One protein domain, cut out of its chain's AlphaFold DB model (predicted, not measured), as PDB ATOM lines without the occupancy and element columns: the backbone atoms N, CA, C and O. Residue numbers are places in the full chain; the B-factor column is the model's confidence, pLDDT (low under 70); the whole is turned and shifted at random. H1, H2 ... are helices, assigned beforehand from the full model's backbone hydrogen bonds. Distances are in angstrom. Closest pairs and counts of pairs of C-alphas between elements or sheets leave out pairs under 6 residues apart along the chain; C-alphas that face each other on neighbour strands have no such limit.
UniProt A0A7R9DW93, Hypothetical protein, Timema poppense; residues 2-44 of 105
ATOM      1  N   ASP A   2      22.590  -6.994  26.960       62.00
ATOM      2  CA  ASP A   2      23.154  -7.072  28.301       62.00
ATOM      3  C   ASP A   2      24.134  -8.256  28.415       62.00
ATOM      4  O   ASP A   2      25.014  -8.271  29.264       62.00
ATOM      5  N   GLU A   3      24.032  -9.237  27.509       66.06
ATOM      6  CA  GLU A   3      24.894 -10.430  27.491       66.06
ATOM      7  C   GLU A   3      26.107 -10.300  26.557       66.06
ATOM      8  O   GLU A   3      27.055 -11.077  26.665       66.06
ATOM      9  N   GLN A   4      26.081  -9.351  25.616       69.06
ATOM     10  CA  GLN A   4      27.075  -9.281  24.537       69.06
ATOM     11  C   GLN A   4      27.674  -7.888  24.324       69.06
ATOM     12  O   GLN A   4      28.794  -7.797  23.827       69.06
ATOM     13  N   PHE A   5      26.964  -6.823  24.711       75.00
ATOM     14  CA  PHE A   5      27.410  -5.444  24.501       75.00
ATOM     15  C   PHE A   5      27.686  -4.685  25.807       75.00
ATOM     16  O   PHE A   5      28.114  -3.543  25.725       75.00
ATOM     17  N   ASP A   6      27.480  -5.307  26.978       73.94
ATOM     18  CA  ASP A   6      27.610  -4.678  28.311       73.94
ATOM     19  C   ASP A   6      26.942  -3.288  28.384       73.94
ATOM     20  O   ASP A   6      27.402  -2.365  29.051       73.94
ATOM     21  N   THR A   7      25.848  -3.128  27.631       78.62
ATOM     22  CA  THR A   7      25.111  -1.871  27.519       78.62
ATOM     23  C   THR A   7      23.785  -2.026  28.235       78.62
ATOM     24  O   THR A   7      22.962  -2.864  27.859       78.62
ATOM     25  N   TYR A   8      23.565  -1.179  29.234       79.44
ATOM     26  CA  TYR A   8      22.287  -1.058  29.918       79.44
ATOM     27  C   TYR A   8      21.548   0.187  29.413       79.44
ATOM     28  O   TYR A   8      22.145   1.250  29.250       79.44
ATOM     29  N   ILE A   9      20.261   0.034  29.104       81.94
ATOM     30  CA  ILE A   9      19.406   1.109  28.587       81.94
ATOM     31  C   ILE A   9      18.475   1.547  29.724       81.94
ATOM     32  O   ILE A   9      17.534   0.830  30.054       81.94
ATOM     33  N   GLU A  10      18.744   2.710  30.320       86.25
ATOM     34  CA  GLU A  10      17.979   3.268  31.457       86.25
ATOM     35  C   GLU A  10      17.025   4.400  31.070       86.25
ATOM     36  O   GLU A  10      16.180   4.804  31.864       86.25
ATOM     37  N   ASP A  11      17.147   4.929  29.855       86.12
ATOM     38  CA  ASP A  11      16.422   6.118  29.397       86.12
ATOM     39  C   ASP A  11      14.959   5.844  29.009       86.12
ATOM     40  O   ASP A  11      14.268   6.741  28.537       86.12
ATOM     41  N   GLY A  12      14.476   4.613  29.195       86.19
ATOM     42  CA  GLY A  12      13.122   4.204  28.817       86.19
ATOM     43  C   GLY A  12      12.924   3.994  27.312       86.19
ATOM     44  O   GLY A  12      11.860   3.527  26.906       86.19
ATOM     45  N   SER A  13      13.948   4.233  26.482       88.06
ATOM     46  CA  SER A  13      13.840   4.126  25.018       88.06
ATOM     47  C   SER A  13      13.424   2.729  24.548       88.06
ATOM     48  O   SER A  13      12.735   2.579  23.539       88.06
ATOM     49  N   LEU A  14      13.774   1.685  25.304       87.69
ATOM     50  CA  LEU A  14      13.358   0.316  25.007       87.69
ATOM     51  C   LEU A  14      11.832   0.140  25.085       87.69
ATOM     52  O   LEU A  14      11.247  -0.550  24.249       87.69
ATOM     53  N   GLU A  15      11.185   0.764  26.072       90.94
ATOM     54  CA  GLU A  15       9.729   0.710  26.239       90.94
ATOM     55  C   GLU A  15       9.017   1.501  25.138       90.94
ATOM     56  O   GLU A  15       8.014   1.039  24.584       90.94
ATOM     57  N   GLU A  16       9.565   2.656  24.764       89.06
ATOM     58  CA  GLU A  16       9.039   3.479  23.672       89.06
ATOM     59  C   GLU A  16       9.093   2.733  22.335       89.06
ATOM     60  O   GLU A  16       8.080   2.631  21.636       89.06
ATOM     61  N   VAL A  17      10.240   2.125  22.010       90.06
ATOM     62  CA  VAL A  17      10.402   1.317  20.793       90.06
ATOM     63  C   VAL A  17       9.452   0.121  20.803       90.06
ATOM     64  O   VAL A  17       8.798  -0.156  19.796       90.06
ATOM     65  N   ALA A  18       9.316  -0.575  21.935       93.00
ATOM     66  CA  ALA A  18       8.388  -1.698  22.051       93.00
ATOM     67  C   ALA A  18       6.926  -1.269  21.825       93.00
ATOM     68  O   ALA A  18       6.168  -1.961  21.140       93.00
ATOM     69  N   THR A  19       6.536  -0.115  22.367       93.75
ATOM     70  CA  THR A  19       5.189   0.445  22.210       93.75
ATOM     71  C   THR A  19       4.912   0.840  20.762       93.75
ATOM     72  O   THR A  19       3.842   0.524  20.235       93.75
ATOM     73  N   LEU A  20       5.885   1.460  20.094       91.19
ATOM     74  CA  LEU A  20       5.796   1.820  18.680       91.19
ATOM     75  C   LEU A  20       5.680   0.582  17.777       91.19
ATOM     76  O   LEU A  20       4.825   0.517  16.899       91.19
ATOM     77  N   LEU A  21       6.485  -0.454  18.022       92.25
ATOM     78  CA  LEU A  21       6.393  -1.705  17.262       92.25
ATOM     79  C   LEU A  21       5.028  -2.378  17.436       92.25
ATOM     80  O   LEU A  21       4.467  -2.922  16.482       92.25
ATOM     81  N   LYS A  22       4.471  -2.321  18.648       93.94
ATOM     82  CA  LYS A  22       3.141  -2.855  18.929       93.94
ATOM     83  C   LYS A  22       2.051  -2.094  18.172       93.94
ATOM     84  O   LYS A  22       1.171  -2.739  17.606       93.94
ATOM     85  N   SER A  23       2.112  -0.763  18.116       90.75
ATOM     86  CA  SER A  23       1.118   0.028  17.380       90.75
ATOM     87  C   SER A  23       1.154  -0.273  15.878       90.75
ATOM     88  O   SER A  23       0.105  -0.464  15.267       90.75
ATOM     89  N   PHE A  24       2.345  -0.430  15.296       91.38
ATOM     90  CA  PHE A  24       2.500  -0.851  13.902       91.38
ATOM     91  C   PHE A  24       1.952  -2.250  13.642       91.38
ATOM     92  O   PHE A  24       1.250  -2.467  12.652       91.38
ATOM     93  N   HIS A  25       2.208  -3.195  14.544       91.50
ATOM     94  CA  HIS A  25       1.643  -4.535  14.452       91.50
ATOM     95  C   HIS A  25       0.105  -4.523  14.515       91.50
ATOM     96  O   HIS A  25      -0.553  -5.228  13.747       91.50
ATOM     97  N   ASP A  26      -0.485  -3.711  15.390       92.94
ATOM     98  CA  ASP A  26      -1.939  -3.615  15.515       92.94
ATOM     99  C   ASP A  26      -2.574  -2.951  14.278       92.94
ATOM    100  O   ASP A  26      -3.568  -3.465  13.758       92.94
ATOM    101  N   SER A  27      -1.950  -1.901  13.728       90.06
ATOM    102  CA  SER A  27      -2.343  -1.276  12.451       90.06
ATOM    103  C   SER A  27      -2.228  -2.232  11.261       90.06
ATOM    104  O   SER A  27      -3.074  -2.230  10.362       90.06
ATOM    105  N   PHE A  28      -1.211  -3.097  11.259       90.81
ATOM    106  CA  PHE A  28      -1.079  -4.148  10.255       90.81
ATOM    107  C   PHE A  28      -2.232  -5.154  10.358       90.81
ATOM    108  O   PHE A  28      -2.860  -5.497   9.354       90.81
ATOM    109  N   LYS A  29      -2.571  -5.588  11.578       93.00
ATOM    110  CA  LYS A  29      -3.674  -6.531  11.815       93.00
ATOM    111  C   LYS A  29      -5.047  -5.966  11.468       93.00
ATOM    112  O   LYS A  29      -5.922  -6.741  11.090       93.00
ATOM    113  N   SER A  30      -5.251  -4.656  11.589       91.81
ATOM    114  CA  SER A  30      -6.507  -4.008  11.204       91.81
ATOM    115  C   SER A  30      -6.653  -3.801   9.692       91.81
ATOM    116  O   SER A  30      -7.695  -3.320   9.254       91.81
ATOM    117  N   GLY A  31      -5.646  -4.173   8.890       89.75
ATOM    118  CA  GLY A  31      -5.669  -4.031   7.432       89.75
ATOM    119  C   GLY A  31      -5.327  -2.625   6.933       89.75
ATOM    120  O   GLY A  31      -5.481  -2.356   5.745       89.75
ATOM    121  N   ASN A  32      -4.826  -1.742   7.804       87.12
ATOM    122  CA  ASN A  32      -4.427  -0.374   7.457       87.12
ATOM    123  C   ASN A  32      -2.989  -0.339   6.910       87.12
ATOM    124  O   ASN A  32      -2.140   0.417   7.379       87.12
ATOM    125  N   THR A  33      -2.689  -1.198   5.937       87.94
ATOM    126  CA  THR A  33      -1.329  -1.399   5.413       87.94
ATOM    127  C   THR A  33      -0.791  -0.196   4.646       87.94
ATOM    128  O   THR A  33       0.398   0.087   4.738       87.94
ATOM    129  N   GLU A  34      -1.642   0.532   3.922       89.75
ATOM    130  CA  GLU A  34      -1.233   1.727   3.173       89.75
ATOM    131  C   GLU A  34      -0.818   2.868   4.108       89.75
ATOM    132  O   GLU A  34       0.260   3.437   3.943       89.75
ATOM    133  N   GLN A  35      -1.618   3.130   5.147       87.62
ATOM    134  CA  GLN A  35      -1.285   4.119   6.172       87.62
ATOM    135  C   GLN A  35      -0.005   3.733   6.915       87.62
ATOM    136  O   GLN A  35       0.872   4.566   7.097       87.62
ATOM    137  N   LEU A  36       0.146   2.457   7.281       90.06
ATOM    138  CA  LEU A  36       1.352   1.974   7.947       90.06
ATOM    139  C   LEU A  36       2.609   2.167   7.081       90.06
ATOM    140  O   LEU A  36       3.649   2.580   7.585       90.06
ATOM    141  N   LEU A  37       2.522   1.884   5.780       90.12
ATOM    142  CA  LEU A  37       3.626   2.116   4.849       90.12
ATOM    143  C   LEU A  37       3.942   3.605   4.711       90.12
ATOM    144  O   LEU A  37       5.114   3.973   4.672       90.12
ATOM    145  N   GLN A  38       2.922   4.460   4.658       91.69
ATOM    146  CA  GLN A  38       3.117   5.905   4.651       91.69
ATOM    147  C   GLN A  38       3.819   6.376   5.931       91.69
ATOM    148  O   GLN A  38       4.771   7.149   5.847       91.69
ATOM    149  N   ASP A  39       3.403   5.869   7.091       87.50
ATOM    150  CA  ASP A  39       3.983   6.224   8.385       87.50
ATOM    151  C   ASP A  39       5.459   5.806   8.461       87.50
ATOM    152  O   ASP A  39       6.302   6.614   8.847       87.50
ATOM    153  N   ILE A  40       5.796   4.590   8.013       88.25
ATOM    154  CA  ILE A  40       7.183   4.102   7.937       88.25
ATOM    155  C   ILE A  40       8.014   4.964   6.980       88.25
ATOM    156  O   ILE A  40       9.104   5.393   7.340       88.25
ATOM    157  N   ASN A  41       7.494   5.261   5.787       89.81
ATOM    158  CA  ASN A  41       8.201   6.067   4.786       89.81
ATOM    159  C   ASN A  41       8.349   7.541   5.191       89.81
ATOM    160  O   ASN A  41       9.195   8.245   4.649       89.81
ATOM    161  N   SER A  42       7.509   8.023   6.109       89.12
ATOM    162  CA  SER A  42       7.618   9.371   6.671       89.12
ATOM    163  C   SER A  42       8.687   9.482   7.759       89.12
ATOM    164  O   SER A  42       9.034  10.599   8.151       89.12
ATOM    165  N   GLN A  43       9.201   8.354   8.264       85.56
ATOM    166  CA  GLN A  43      10.279   8.383   9.243       85.56
ATOM    167  C   GLN A  43      11.561   8.905   8.580       85.56
ATOM    168  O   GLN A  43      11.894   8.473   7.476       85.56
ATOM    169  N   PRO A  44      12.289   9.829   9.229       83.31
ATOM    170  CA  PRO A  44      13.552  10.314   8.690       83.31
ATOM    171  C   PRO A  44      14.577   9.183   8.612       83.31
ATOM    172  O   PRO A  44      14.564   8.274   9.445       83.31
TER     173      PRO A  44
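What this domain is: This is residues 2 to 44 of the 105 residues of the protein "Hypothetical protein" of Timema poppense (UniProt A0A7R9DW93). One long helix, H1, makes most of the length of this model, and a shorter helix, H2, folds back beside its last turns as a lopsided helical hairpin. At the other end of H1 the residues before it, 2 to 12, stick out as a tail without a named element. The printed part has 43 residues with two named helices, H1 then H2, and no named strand; its class is all helix. It is only just extended, close to loose, with a radius of gyration of the C-alphas of 14.0 A and spans of 39 by 22 by 18 A.

Where its parts are: Find C-alpha 13 at (13.840, 4.126, 25.018); from there H1, residues 13 to 29, runs 24.4 A to C-alpha 29 at (-3.674, -6.531, 11.815). After the three residues between the helices, look for C-alpha 33 at (-1.329, -1.399, 5.413), where H2, residues 33 to 41, begins; it runs 12.1 A to C-alpha 41 at (8.201, 6.067, 4.786).

How they stand to each other: Start from H1 and look at its residues 24 to 28, which alone touch H2. The closest C-alphas of the two helices are those of Ser 27 and Leu 36, 6.7 A apart. The two run opposite ways at a shallow tilt of 32 degrees, a helical hairpin, with their centres 13.5 A apart. In H1 and H2 every O i to N i+4 pair is within hydrogen-bond range.

The domain as a whole: Look at Asp 6 and Gly 31 for the two C-alphas farthest apart, 39.3 A. Residues 2 to 22, of which 13 to 22 belong to H1, stand free. The link from H1 to H2 is tight, and the printed part has no cut. In the B-factor column the mean pLDDT of the printed part is 86.6, and residues 2 to 4 are under 70.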